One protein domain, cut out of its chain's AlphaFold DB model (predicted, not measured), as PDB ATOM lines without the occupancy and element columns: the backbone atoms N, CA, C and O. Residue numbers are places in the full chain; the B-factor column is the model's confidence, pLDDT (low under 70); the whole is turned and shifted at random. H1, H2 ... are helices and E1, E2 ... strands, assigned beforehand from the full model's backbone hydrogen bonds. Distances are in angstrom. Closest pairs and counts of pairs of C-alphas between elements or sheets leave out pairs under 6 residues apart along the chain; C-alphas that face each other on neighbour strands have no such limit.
ATOM      1  N   ASN A 345     142.916 166.556 125.928       98.69
ATOM      2  CA  ASN A 345     143.211 165.757 124.754       98.69
ATOM      3  C   ASN A 345     143.179 166.674 123.532       98.69
ATOM      4  O   ASN A 345     142.154 167.299 123.261       98.69
ATOM      5  N   MET A 346     144.285 166.753 122.802       98.50
ATOM      6  CA  MET A 346     144.426 167.606 121.626       98.50
ATOM      7  C   MET A 346     144.543 166.744 120.374       98.50
ATOM      8  O   MET A 346     145.507 165.988 120.214       98.50
ATOM      9  N   GLN A 347     143.545 166.834 119.496       98.19
ATOM     10  CA  GLN A 347     143.559 166.140 118.216       98.19
ATOM     11  C   GLN A 347     144.726 166.639 117.369       98.19
ATOM     12  O   GLN A 347     144.802 167.810 117.009       98.19
ATOM     13  N   THR A 348     145.618 165.710 117.045       98.25
ATOM     14  CA  THR A 348     146.880 165.961 116.364       98.25
ATOM     15  C   THR A 348     146.933 165.171 115.067       98.25
ATOM     16  O   THR A 348     146.516 164.011 115.006       98.25
ATOM     17  N   THR A 349     147.462 165.798 114.024       97.50
ATOM     18  CA  THR A 349     147.813 165.153 112.757       97.50
ATOM     19  C   THR A 349     149.283 165.385 112.452       97.50
ATOM     20  O   THR A 349     149.852 166.401 112.852       97.50
ATOM     21  N   VAL A 350     149.887 164.461 111.708       96.50
ATOM     22  CA  VAL A 350     151.284 164.550 111.280       96.50
ATOM     23  C   VAL A 350     151.380 164.475 109.760       96.50
ATOM     24  O   VAL A 350     150.807 163.587 109.128       96.50
ATOM     25  N   GLU A 351     152.118 165.413 109.168       94.19
ATOM     26  CA  GLU A 351     152.478 165.405 107.749       94.19
ATOM     27  C   GLU A 351     153.998 165.555 107.617       94.19
ATOM     28  O   GLU A 351     154.568 166.635 107.794       94.19
ATOM     29  N   GLY A 352     154.683 164.447 107.322       90.12
ATOM     30  CA  GLY A 352     156.145 164.418 107.338       90.12
ATOM     31  C   GLY A 352     156.681 164.582 108.761       90.12
ATOM     32  O   GLY A 352     156.506 163.682 109.570       90.12
ATOM     33  N   ASP A 353     157.338 165.712 109.037       89.38
ATOM     34  CA  ASP A 353     157.904 166.053 110.357       89.38
ATOM     35  C   ASP A 353     157.170 167.230 111.032       89.38
ATOM     36  O   ASP A 353     157.647 167.764 112.036       89.38
ATOM     37  N   LYS A 354     156.031 167.662 110.463       95.00
ATOM     38  CA  LYS A 354     155.190 168.741 110.995       95.00
ATOM     39  C   LYS A 354     154.000 168.149 111.742       95.00
ATOM     40  O   LYS A 354     153.240 167.364 111.170       95.00
ATOM     41  N   TYR A 355     153.813 168.596 112.978       96.62
ATOM     42  CA  TYR A 355     152.637 168.289 113.786       96.62
ATOM     43  C   TYR A 355     151.659 169.465 113.761       96.62
ATOM     44  O   TYR A 355     152.059 170.618 113.922       96.62
ATOM     45  N   SER A 356     150.380 169.162 113.573       96.44
ATOM     46  CA  SER A 356     149.287 170.134 113.560       96.44
ATOM     47  C   SER A 356     148.274 169.745 114.632       96.44
ATOM     48  O   SER A 356     147.765 168.626 114.625       96.44
ATOM     49  N   THR A 357     148.013 170.654 115.569       97.75
ATOM     50  CA  THR A 357     147.128 170.462 116.728       97.75
ATOM     51  C   THR A 357     146.554 171.808 117.165       97.75
ATOM     52  O   THR A 357     147.098 172.852 116.799       97.75
ATOM     53  N   ALA A 358     145.468 171.787 117.936       98.00
ATOM     54  CA  ALA A 358     144.847 172.986 118.495       98.00
ATOM     55  C   ALA A 358     145.811 173.793 119.383       98.00
ATOM     56  O   ALA A 358     146.859 173.313 119.819       98.00
ATOM     57  N   LYS A 359     145.431 175.034 119.683       98.12
ATOM     58  CA  LYS A 359     146.139 175.931 120.600       98.12
ATOM     59  C   LYS A 359     145.388 176.036 121.919       98.12
ATOM     60  O   LYS A 359     144.158 176.058 121.945       98.12
ATOM     61  N   LEU A 360     146.137 176.146 123.010       97.81
ATOM     62  CA  LEU A 360     145.598 176.356 124.351       97.81
ATOM     63  C   LEU A 360     146.294 177.557 124.986       97.81
ATOM     64  O   LEU A 360     147.509 177.558 125.152       97.81
ATOM     65  N   GLU A 361     145.530 178.577 125.357       96.44
ATOM     66  CA  GLU A 361     146.050 179.794 125.977       96.44
ATOM     67  C   GLU A 361     145.454 179.948 127.376       96.44
ATOM     68  O   GLU A 361     144.288 180.302 127.528       96.44
ATOM     69  N   LEU A 362     146.251 179.680 128.412       96.81
ATOM     70  CA  LEU A 362     145.876 179.872 129.814       96.81
ATOM     71  C   LEU A 362     146.332 181.246 130.314       96.81
ATOM     72  O   LEU A 362     147.302 181.813 129.803       96.81
ATOM     73  N   GLY A 363     145.656 181.786 131.330       96.06
ATOM     74  CA  GLY A 363     146.006 183.069 131.941       96.06
ATOM     75  C   GLY A 363     145.714 184.295 131.070       96.06
ATOM     76  O   GLY A 363     146.159 185.395 131.407       96.06
ATOM     77  N   LYS A 364     145.028 184.112 129.934       94.69
ATOM     78  CA  LYS A 364     144.752 185.159 128.944       94.69
ATOM     79  C   LYS A 364     143.297 185.599 129.037       94.69
ATOM     80  O   LYS A 364     142.395 184.769 128.995       94.69
ATOM     81  N   ASP A 365     143.074 186.906 129.121       93.31
ATOM     82  CA  ASP A 365     141.726 187.462 129.062       93.31
ATOM     83  C   ASP A 365     141.131 187.251 127.654       93.31
ATOM     84  O   ASP A 365     141.721 187.717 126.670       93.31
ATOM     85  N   PRO A 366     139.988 186.552 127.522       91.44
ATOM     86  CA  PRO A 366     139.360 186.322 126.225       91.44
ATOM     87  C   PRO A 366     138.867 187.605 125.556       91.44
ATOM     88  O   PRO A 366     138.720 187.628 124.338       91.44
ATOM     89  N   ASN A 367     138.701 188.685 126.319       90.12
ATOM     90  CA  ASN A 367     138.311 189.996 125.808       90.12
ATOM     91  C   ASN A 367     139.499 190.781 125.215       90.12
ATOM     92  O   ASN A 367     139.375 191.940 124.832       90.12
ATOM     93  N   GLY A 368     140.702 190.192 125.178       84.06
ATOM     94  CA  GLY A 368     141.901 190.851 124.647       84.06
ATOM     95  C   GLY A 368     142.500 191.921 125.569       84.06
ATOM     96  O   GLY A 368     143.444 192.612 125.179       84.06
ATOM     97  N   SER A 369     141.992 192.049 126.798       82.00
ATOM     98  CA  SER A 369     142.581 192.891 127.840       82.00
ATOM     99  C   SER A 369     143.957 192.367 128.265       82.00
ATOM    100  O   SER A 369     144.198 191.164 128.344       82.00
ATOM    101  N   ASN A 370     144.861 193.279 128.630       79.38
ATOM    102  CA  ASN A 370     146.164 192.931 129.209       79.38
ATOM    103  C   ASN A 370     146.077 192.576 130.703       79.38
ATOM    104  O   ASN A 370     147.107 192.516 131.374       79.38
ATOM    105  N   THR A 371     144.870 192.404 131.248       82.81
ATOM    106  CA  THR A 371     144.691 192.028 132.652       82.81
ATOM    107  C   THR A 371     145.081 190.560 132.814       82.81
ATOM    108  O   THR A 371     144.399 189.692 132.264       82.81
ATOM    109  N   PRO A 372     146.179 190.254 133.529       80.56
ATOM    110  CA  PRO A 372     146.641 188.883 133.667       80.56
ATOM    111  C   PRO A 372     145.624 188.061 134.461       80.56
ATOM    112  O   PRO A 372     145.174 188.484 135.526       80.56
ATOM    113  N   GLY A 373     145.291 186.878 133.948       93.62
ATOM    114  CA  GLY A 373     144.550 185.878 134.707       93.62
ATOM    115  C   GLY A 373     145.424 185.157 135.738       93.62
ATOM    116  O   GLY A 373     146.589 185.506 135.956       93.62
ATOM    117  N   SER A 374     144.856 184.129 136.362       95.56
ATOM    118  CA  SER A 374     145.538 183.266 137.336       95.56
ATOM    119  C   SER A 374     145.556 181.807 136.880       95.56
ATOM    120  O   SER A 374     144.580 181.317 136.314       95.56
ATOM    121  N   VAL A 375     146.669 181.111 137.110       96.81
ATOM    122  CA  VAL A 375     146.852 179.708 136.715       96.81
ATOM    123  C   VAL A 375     147.413 178.911 137.895       96.81
ATOM    124  O   VAL A 375     148.516 179.179 138.375       96.81
ATOM    125  N   THR A 376     146.660 177.913 138.360       96.56
ATOM    126  CA  THR A 376     147.003 177.108 139.543       96.56
ATOM    127  C   THR A 376     146.625 175.640 139.355       96.56
ATOM    128  O   THR A 376     145.493 175.344 138.979       96.56
ATOM    129  N   GLY A 377     147.529 174.712 139.696       95.00
ATOM    130  CA  GLY A 377     147.261 173.267 139.719       95.00
ATOM    131  C   GLY A 377     148.019 172.464 138.656       95.00
ATOM    132  O   GLY A 377     149.099 172.865 138.239       95.00
ATOM    133  N   ASN A 378     147.508 171.301 138.243       94.56
ATOM    134  CA  ASN A 378     148.243 170.388 137.357       94.56
ATOM    135  C   ASN A 378     147.481 170.089 136.063       94.56
ATOM    136  O   ASN A 378     146.324 169.665 136.088       94.56
ATOM    137  N   LEU A 379     148.155 170.237 134.926       96.75
ATOM    138  CA  LEU A 379     147.582 169.958 133.614       96.75
ATOM    139  C   LEU A 379     148.306 168.801 132.920       96.75
ATOM    140  O   LEU A 379     149.511 168.858 132.705       96.75
ATOM    141  N   ASN A 380     147.560 167.780 132.501       97.81
ATOM    142  CA  ASN A 380     148.083 166.730 131.627       97.81
ATOM    143  C   ASN A 380     147.564 166.929 130.205       97.81
ATOM    144  O   ASN A 380     146.359 166.883 129.964       97.81
ATOM    145  N   VAL A 381     148.462 167.133 129.255       98.50
ATOM    146  CA  VAL A 381     148.114 167.304 127.849       98.50
ATOM    147  C   VAL A 381     148.438 166.024 127.096       98.50
ATOM    148  O   VAL A 381     149.551 165.512 127.176       98.50
ATOM    149  N   ASN A 382     147.459 165.492 126.374       98.56
ATOM    150  CA  ASN A 382     147.590 164.276 125.585       98.56
ATOM    151  C   ASN A 382     147.398 164.621 124.110       98.56
ATOM    152  O   ASN A 382     146.308 165.025 123.701       98.56
ATOM    153  N   PHE A 383     148.428 164.427 123.299       98.38
ATOM    154  CA  PHE A 383     148.328 164.569 121.852       98.38
ATOM    155  C   PHE A 383     147.782 163.265 121.271       98.38
ATOM    156  O   PHE A 383     148.457 162.234 121.259       98.38
ATOM    157  N   ILE A 384     146.516 163.300 120.858       97.25
ATOM    158  CA  ILE A 384     145.774 162.138 120.357       97.25
ATOM    159  C   ILE A 384     145.712 162.160 118.829       97.25
ATOM    160  O   ILE A 384     145.840 163.212 118.214       97.25
ATOM    161  N   GLY A 385     145.496 161.006 118.198       96.56
ATOM    162  CA  GLY A 385     145.508 160.877 116.731       96.56
ATOM    163  C   GLY A 385     146.880 160.565 116.134       96.56
ATOM    164  O   GLY A 385     146.952 160.189 114.969       96.56
ATOM    165  N   ILE A 386     147.930 160.638 116.951       97.50
ATOM    166  CA  ILE A 386     149.277 160.145 116.663       97.50
ATOM    167  C   ILE A 386     149.716 159.167 117.757       97.50
ATOM    168  O   ILE A 386     149.137 159.121 118.848       97.50
ATOM    169  N   THR A 387     150.759 158.403 117.471       97.56
ATOM    170  CA  THR A 387     151.445 157.518 118.412       97.56
ATOM    171  C   THR A 387     152.949 157.762 118.368       97.56
ATOM    172  O   THR A 387     153.460 158.438 117.478       97.56
ATOM    173  N   ALA A 388     153.691 157.175 119.303       96.69
ATOM    174  CA  ALA A 388     155.148 157.237 119.289       96.69
ATOM    175  C   ALA A 388     155.788 156.570 118.048       96.69
ATOM    176  O   ALA A 388     156.959 156.821 117.766       96.69
ATOM    177  N   ASP A 389     155.053 155.749 117.283       96.12
ATOM    178  CA  ASP A 389     155.527 155.216 115.993       96.12
ATOM    179  C   ASP A 389     155.569 156.294 114.900       96.12
ATOM    180  O   ASP A 389     156.376 156.209 113.975       96.12
ATOM    181  N   ASP A 390     154.734 157.328 115.024       96.75
ATOM    182  CA  ASP A 390     154.684 158.461 114.098       96.75
ATOM    183  C   ASP A 390     155.795 159.489 114.375       96.75
ATOM    184  O   ASP A 390     156.016 160.415 113.592       96.75
ATOM    185  N   VAL A 391     156.517 159.327 115.490       96.00
ATOM    186  CA  VAL A 391     157.530 160.264 115.974       96.00
ATOM    187  C   VAL A 391     158.934 159.780 115.621       96.00
ATOM    188  O   VAL A 391     159.397 158.750 116.106       96.00
ATOM    189  N   LYS A 392     159.658 160.562 114.809       92.25
ATOM    190  CA  LYS A 392     161.059 160.267 114.449       92.25
ATOM    191  C   LYS A 392     162.068 160.715 115.503       92.25
ATOM    192  O   LYS A 392     163.010 159.987 115.796       92.25
ATOM    193  N   ASP A 393     161.890 161.926 116.025       95.19
ATOM    194  CA  ASP A 393     162.733 162.516 117.065       95.19
ATOM    195  C   ASP A 393     161.836 163.033 118.190       95.19
ATOM    196  O   ASP A 393     161.069 163.979 118.002       95.19
ATOM    197  N   ALA A 394     161.914 162.382 119.353       95.25
ATOM    198  CA  ALA A 394     161.032 162.666 120.480       95.25
ATOM    199  C   ALA A 394     161.172 164.111 120.972       95.25
ATOM    200  O   ALA A 394     160.174 164.746 121.302       95.25
ATOM    201  N   LYS A 395     162.393 164.656 120.981       95.75
ATOM    202  CA  LYS A 395     162.642 166.013 121.467       95.75
ATOM    203  C   LYS A 395     162.016 167.055 120.541       95.75
ATOM    204  O   LYS A 395     161.218 167.863 121.001       95.75
ATOM    205  N   SER A 396     162.330 167.004 119.249       96.06
ATOM    206  CA  SER A 396     161.812 167.938 118.249       96.06
ATOM    207  C   SER A 396     160.293 167.854 118.119       96.06
ATOM    208  O   SER A 396     159.634 168.886 118.004       96.06
ATOM    209  N   ALA A 397     159.723 166.646 118.173       96.75
ATOM    210  CA  ALA A 397     158.277 166.467 118.152       96.75
ATOM    211  C   ALA A 397     157.615 167.109 119.374       96.75
ATOM    212  O   ALA A 397     156.691 167.902 119.219       96.75
ATOM    213  N   MET A 398     158.119 166.825 120.580       97.25
ATOM    214  CA  MET A 398     157.561 167.394 121.806       97.25
ATOM    215  C   MET A 398     157.696 168.917 121.839       97.25
ATOM    216  O   MET A 398     156.715 169.577 122.155       97.25
ATOM    217  N   GLU A 399     158.842 169.482 121.441       96.44
ATOM    218  CA  GLU A 399     159.035 170.937 121.314       96.44
ATOM    219  C   GLU A 399     158.010 171.579 120.359       96.44
ATOM    220  O   GLU A 399     157.436 172.618 120.681       96.44
ATOM    221  N   GLN A 400     157.728 170.954 119.208       96.44
ATOM    222  CA  GLN A 400     156.696 171.435 118.281       96.44
ATOM    223  C   GLN A 400     155.292 171.349 118.889       96.44
ATOM    224  O   GLN A 400     154.533 172.315 118.819       96.44
ATOM    225  N   LEU A 401     154.951 170.214 119.495       97.12
ATOM    226  CA  LEU A 401     153.621 169.952 120.042       97.12
ATOM    227  C   LEU A 401     153.274 170.905 121.192       97.12
ATOM    228  O   LEU A 401     152.180 171.471 121.213       97.12
ATOM    229  N   VAL A 402     154.207 171.139 122.124       97.19
ATOM    230  CA  VAL A 402     153.947 172.035 123.263       97.19
ATOM    231  C   VAL A 402     153.953 173.514 122.879       97.19
ATOM    232  O   VAL A 402     153.365 174.318 123.596       97.19
ATOM    233  N   SER A 403     154.539 173.891 121.734       95.56
ATOM    234  CA  SER A 403     154.627 175.296 121.290       95.56
ATOM    235  C   SER A 403     153.263 175.985 121.102       95.56
ATOM    236  O   SER A 403     153.169 177.214 121.158       95.56
ATOM    237  N   GLY A 404     152.195 175.204 120.901       92.94
ATOM    238  CA  GLY A 404     150.812 175.682 120.818       92.94
ATOM    239  C   GLY A 404     150.146 175.964 122.171       92.94
ATOM    240  O   GLY A 404     149.022 176.468 122.195       92.94
ATOM    241  N   ILE A 405     150.809 175.649 123.288       96.50
ATOM    242  CA  ILE A 405     150.263 175.758 124.644       96.50
ATOM    243  C   ILE A 405     150.955 176.900 125.374       96.50
ATOM    244  O   ILE A 405     152.108 176.774 125.781       96.50
ATOM    245  N   LYS A 406     150.254 178.011 125.579       93.81
ATOM    246  CA  LYS A 406     150.796 179.204 126.235       93.81
ATOM    247  C   LYS A 406     150.206 179.372 127.618       93.81
ATOM    248  O   LYS A 406     148.986 179.343 127.778       93.81
ATOM    249  N   VAL A 407     151.061 179.632 128.601       93.75
ATOM    250  CA  VAL A 407     150.638 179.901 129.977       93.75
ATOM    251  C   VAL A 407     151.028 181.323 130.349       93.75
ATOM    252  O   VAL A 407     152.194 181.642 130.568       93.75
ATOM    253  N   ASN A 408     150.023 182.188 130.403       90.81
ATOM    254  CA  ASN A 408     150.152 183.591 130.769       90.81
ATOM    255  C   ASN A 408     149.698 183.805 132.222       90.81
ATOM    256  O   ASN A 408     149.311 182.869 132.922       90.81
ATOM    257  N   GLY A 409     149.711 185.061 132.661       87.81
ATOM    258  CA  GLY A 409     149.162 185.452 133.955       87.81
ATOM    259  C   GLY A 409     150.019 185.055 135.157       87.81
ATOM    260  O   GLY A 409     151.179 184.663 135.028       87.81
ATOM    261  N   THR A 410     149.444 185.212 136.348       91.00
ATOM    262  CA  THR A 410     150.098 184.862 137.613       91.00
ATOM    263  C   THR A 410     149.973 183.366 137.854       91.00
ATOM    264  O   THR A 410     148.868 182.826 137.847       91.00
ATOM    265  N   GLN A 411     151.098 182.702 138.095       89.94
ATOM    266  CA  GLN A 411     151.143 181.262 138.323       89.94
ATOM    267  C   GLN A 411     151.438 180.962 139.785       89.94
ATOM    268  O   GLN A 411     152.380 181.503 140.365       89.94
ATOM    269  N   GLU A 412     150.670 180.044 140.355       89.88
ATOM    270  CA  GLU A 412     150.890 179.544 141.708       89.88
ATOM    271  C   GLU A 412     150.785 178.021 141.687       89.88
ATOM    272  O   GLU A 412     149.732 177.486 141.357       89.88
ATOM    273  N   ASN A 413     151.865 177.311 142.035       89.56
ATOM    274  CA  ASN A 413     151.899 175.839 142.070       89.56
ATOM    275  C   ASN A 413     151.363 175.180 140.783       89.56
ATOM    276  O   ASN A 413     150.576 174.235 140.852       89.56
ATOM    277  N   PHE A 414     151.745 175.717 139.620       92.94
ATOM    278  CA  PHE A 414     151.340 175.180 138.328       92.94
ATOM    279  C   PHE A 414     152.394 174.220 137.766       92.94
ATOM    280  O   PHE A 414     153.554 174.607 137.647       92.94
ATOM    281  N   ASN A 415     151.986 173.003 137.394       92.94
ATOM    282  CA  ASN A 415     152.815 172.063 136.633       92.94
ATOM    283  C   ASN A 415     152.043 171.548 135.419       92.94
ATOM    284  O   ASN A 415     150.827 171.343 135.488       92.94
ATOM    285  N   ALA A 416     152.751 171.273 134.326       95.38
ATOM    286  CA  ALA A 416     152.141 170.707 133.138       95.38
ATOM    287  C   ALA A 416     153.004 169.617 132.498       95.38
ATOM    288  O   ALA A 416     154.226 169.742 132.396       95.38
ATOM    289  N   SER A 417     152.339 168.551 132.056       97.06
ATOM    290  CA  SER A 417     152.939 167.441 131.323       97.06
ATOM    291  C   SER A 417     152.307 167.308 129.944       97.06
ATOM    292  O   SER A 417     151.154 167.679 129.722       97.06
ATOM    293  N   ALA A 418     153.073 166.771 129.012       97.94
ATOM    294  CA  ALA A 418     152.684 166.524 127.640       97.94
ATOM    295  C   ALA A 418     152.979 165.063 127.297       97.94
ATOM    296  O   ALA A 418     154.050 164.559 127.640       97.94
ATOM    297  N   ASN A 419     152.045 164.391 126.623       98.25
ATOM    298  CA  ASN A 419     152.072 162.946 126.419       98.25
ATOM    299  C   ASN A 419     151.671 162.569 124.988       98.25
ATOM    300  O   ASN A 419     150.684 163.077 124.452       98.25
ATOM    301  N   VAL A 420     152.394 161.612 124.409       98.31
ATOM    302  CA  VAL A 420     152.043 160.883 123.185       98.31
ATOM    303  C   VAL A 420     151.968 159.403 123.541       98.31
ATOM    304  O   VAL A 420     152.893 158.843 124.138       98.31
ATOM    305  N   LYS A 421     150.857 158.753 123.187       97.12
ATOM    306  CA  LYS A 421     150.639 157.338 123.504       97.12
ATOM    307  C   LYS A 421     151.676 156.449 122.804       97.12
ATOM    308  O   LYS A 421     152.166 156.784 121.726       97.12
ATOM    309  N   GLU A 422     151.988 155.304 123.410       96.00
ATOM    310  CA  GLU A 422     152.781 154.262 122.752       96.00
ATOM    311  C   GLU A 422     152.195 153.876 121.386       96.00
ATOM    312  O   GLU A 422     150.978 153.914 121.173       96.00
ATOM    313  N   GLY A 423     153.084 153.521 120.465       93.69
ATOM    314  CA  GLY A 423     152.736 152.864 119.216       93.69
ATOM    315  C   GLY A 423     152.777 151.343 119.350       93.69
ATOM    316  O   GLY A 423     152.742 150.773 120.442       93.69
ATOM    317  N   LEU A 424     152.872 150.672 118.209       92.75
ATOM    318  CA  LEU A 424     153.118 149.241 118.138       92.75
ATOM    319  C   LEU A 424     154.574 148.917 118.503       92.75
ATOM    320  O   LEU A 424     154.820 147.940 119.213       92.75
ATOM    321  N   LEU A 425     155.526 149.727 118.023       91.75
ATOM    322  CA  LEU A 425     156.966 149.472 118.142       91.75
ATOM    323  C   LEU A 425     157.649 150.372 119.173       91.75
ATOM    324  O   LEU A 425     158.523 149.911 119.906       91.75
ATOM    325  N   ASN A 426     157.248 151.637 119.235       94.12
ATOM    326  CA  ASN A 426     157.858 152.654 120.074       94.12
ATOM    327  C   ASN A 426     157.019 152.914 121.327       94.12
ATOM    328  O   ASN A 426     155.811 153.153 121.245       94.12
ATOM    329  N   GLY A 427     157.666 152.904 122.496       93.19
ATOM    330  CA  GLY A 427     157.018 153.228 123.766       93.19
ATOM    331  C   GLY A 427     156.533 154.678 123.825       93.19
ATOM    332  O   GLY A 427     157.009 155.533 123.077       93.19
ATOM    333  N   SER A 428     155.578 154.950 124.718       95.81
ATOM    334  CA  SER A 428     154.994 156.284 124.913       95.81
ATOM    335  C   SER A 428     156.052 157.345 125.195       95.81
ATOM    336  O   SER A 428     157.060 157.056 125.843       95.81
ATOM    337  N   ILE A 429     155.784 158.575 124.759       98.00
ATOM    338  CA  ILE A 429     156.653 159.735 124.970       98.00
ATOM    339  C   ILE A 429     155.959 160.681 125.949       98.00
ATOM    340  O   ILE A 429     154.778 160.981 125.782       98.00
ATOM    341  N   SER A 430     156.688 161.168 126.946       97.12
ATOM    342  CA  SER A 430     156.194 162.146 127.916       97.12
ATOM    343  C   SER A 430     157.257 163.189 128.242       97.12
ATOM    344  O   SER A 430     158.447 162.879 128.246       97.12
ATOM    345  N   SER A 431     156.847 164.415 128.548       97.00
ATOM    346  CA  SER A 431     157.745 165.472 129.024       97.00
ATOM    347  C   SER A 431     156.982 166.480 129.872       97.00
ATOM    348  O   SER A 431     155.799 166.715 129.638       97.00
ATOM    349  N   GLU A 432     157.667 167.125 130.809       96.62
ATOM    350  CA  GLU A 432     157.165 168.336 131.460       96.62
ATOM    351  C   GLU A 432     157.517 169.562 130.607       96.62
ATOM    352  O   GLU A 432     158.499 169.541 129.851       96.62
ATOM    353  N   PHE A 433     156.729 170.634 130.716       94.06
ATOM    354  CA  PHE A 433     156.996 171.891 130.018       94.06
ATOM    355  C   PHE A 433     156.785 173.123 130.906       94.06
ATOM    356  O   PHE A 433     155.935 173.150 131.794       94.06
ATOM    357  N   ASN A 434     157.597 174.145 130.648       89.81
ATOM    358  CA  ASN A 434     157.560 175.452 131.281       89.81
ATOM    359  C   ASN A 434     156.479 176.342 130.659       89.81
ATOM    360  O   ASN A 434     155.943 176.085 129.582       89.81
ATOM    361  N   ASN A 435     156.217 177.470 131.310       84.12
ATOM    362  CA  ASN A 435     155.170 178.412 130.906       84.12
ATOM    363  C   ASN A 435     155.406 179.088 129.549       84.12
ATOM    364  O   ASN A 435     154.453 179.516 128.901       84.12
ATOM    365  N   ASP A 436     156.667 179.182 129.125       84.06
ATOM    366  CA  ASP A 436     157.078 179.693 127.815       84.06
ATOM    367  C   ASP A 436     157.008 178.626 126.711       84.06
ATOM    368  O   ASP A 436     157.589 178.806 125.640       84.06
ATOM    369  N   SER A 437     156.295 177.523 126.971       88.56
ATOM    370  CA  SER A 437     156.110 176.410 126.040       88.56
ATOM    371  C   SER A 437     157.417 175.684 125.706       88.56
ATOM    372  O   SER A 437     157.536 175.077 124.644       88.56
ATOM    373  N   THR A 438     158.420 175.744 126.586       92.50
ATOM    374  CA  THR A 438     159.680 175.001 126.432       92.50
ATOM    375  C   THR A 438     159.685 173.750 127.299       92.50
ATOM    376  O   THR A 438     159.067 173.718 128.357       92.50
ATOM    377  N   LEU A 439     160.394 172.702 126.882       94.94
ATOM    378  CA  LEU A 439     160.509 171.487 127.691       94.94
ATOM    379  C   LEU A 439     161.364 171.733 128.940       94.94
ATOM    380  O   LEU A 439     162.397 172.404 128.878       94.94
ATOM    381  N   VAL A 440     160.976 171.129 130.061       94.88
ATOM    382  CA  VAL A 440     161.815 171.091 131.264       94.88
ATOM    383  C   VAL A 440     163.020 170.186 130.993       94.88
ATOM    384  O   VAL A 440     162.871 169.053 130.521       94.88
ATOM    385  N   GLU A 441     164.225 170.672 131.288       93.19
ATOM    386  CA  GLU A 441     165.463 169.929 131.050       93.19
ATOM    387  C   GLU A 441     165.458 168.578 131.785       93.19
ATOM    388  O   GLU A 441     165.185 168.500 132.979       93.19
ATOM    389  N   GLY A 442     165.755 167.497 131.058       91.69
ATOM    390  CA  GLY A 442     165.800 166.140 131.611       91.69
ATOM    391  C   GLY A 442     164.438 165.480 131.864       91.69
ATOM    392  O   GLY A 442     164.422 164.323 132.272       91.69
ATOM    393  N   SER A 443     163.317 166.162 131.598       94.19
ATOM    394  CA  SER A 443     161.969 165.596 131.791       94.19
ATOM    395  C   SER A 443     161.486 164.716 130.629       94.19
ATOM    396  O   SER A 443     160.575 163.911 130.808       94.19
TER     397      SER A 443
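AT A GLANCE: This is residues 345 to 443 of the 549 residues of an uncharacterized protein of Phascolarctobacterium sp (UniProt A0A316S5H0). A twisted sheet of five strands, curled like part of a barrel, wraps round one short helix, H1. Its two long strands, E4 and E6, run side by side and bend together, and a small sheet of E3 and E5 lies near the first residues of E4. The 99 printed residues hold seven named strands and one named helix, in the order E1 E2 E3 E4 H1 E5 E6 E7; the class is mostly strand. The large sheet, E2 E1 E4 E6 E7, is mixed, and E3 and E5 are parallel. The whole is compact, with a radius of gyration of the C-alphas of 14.2 A, yet elongated, spanning 46 by 26 by 18 A.

IN THESE COORDINATES: E4, residues 374 to 384, measures 27.1 A and bends by 80 degrees at residue 377. E6, residues 410 to 420, measures 28.1 A and bends by 80 degrees at residue 413. E1, residues 345 to 351, begins at C-alpha 345 (143.211, 165.757, 124.754) and measures 19.4 A. E2 is residues 354 to 357; E7, residues 429 to 432, ends at C-alpha 432 (157.165, 168.336, 131.460). H1, residues 394 to 402, measures 12.1 A. E3 is residues 359 to 362 and E5 residues 405 to 407.

HOW THE PARTS SIT: E4 and E6 are parallel, with N 379 and O 415 2.9 A apart. E1 is parallel to E4, with N 346 and O 382 at 2.8 A. The hairpins are E1 and E2, with N 349 and O 356 at 2.9 A, and E6 and E7, with N 418 and O 431 at 2.8 A. H1 is on this sheet, which curls round it; the closest C-alphas of H1 and E2 are Leu 401 and Tyr 355, 6.5 A. In H1 every O i to N i+4 pair is within hydrogen-bond range. E3 and E5 have N 362 and O 406 at 2.8 A.

THE WHOLE: The C-alphas of Ser 369 and Leu 425, the two farthest apart, are 46.8 A apart. The printed part has no cut; the link E3 to E4, 11 residues, is long. No printed residue is under 70 in pLDDT.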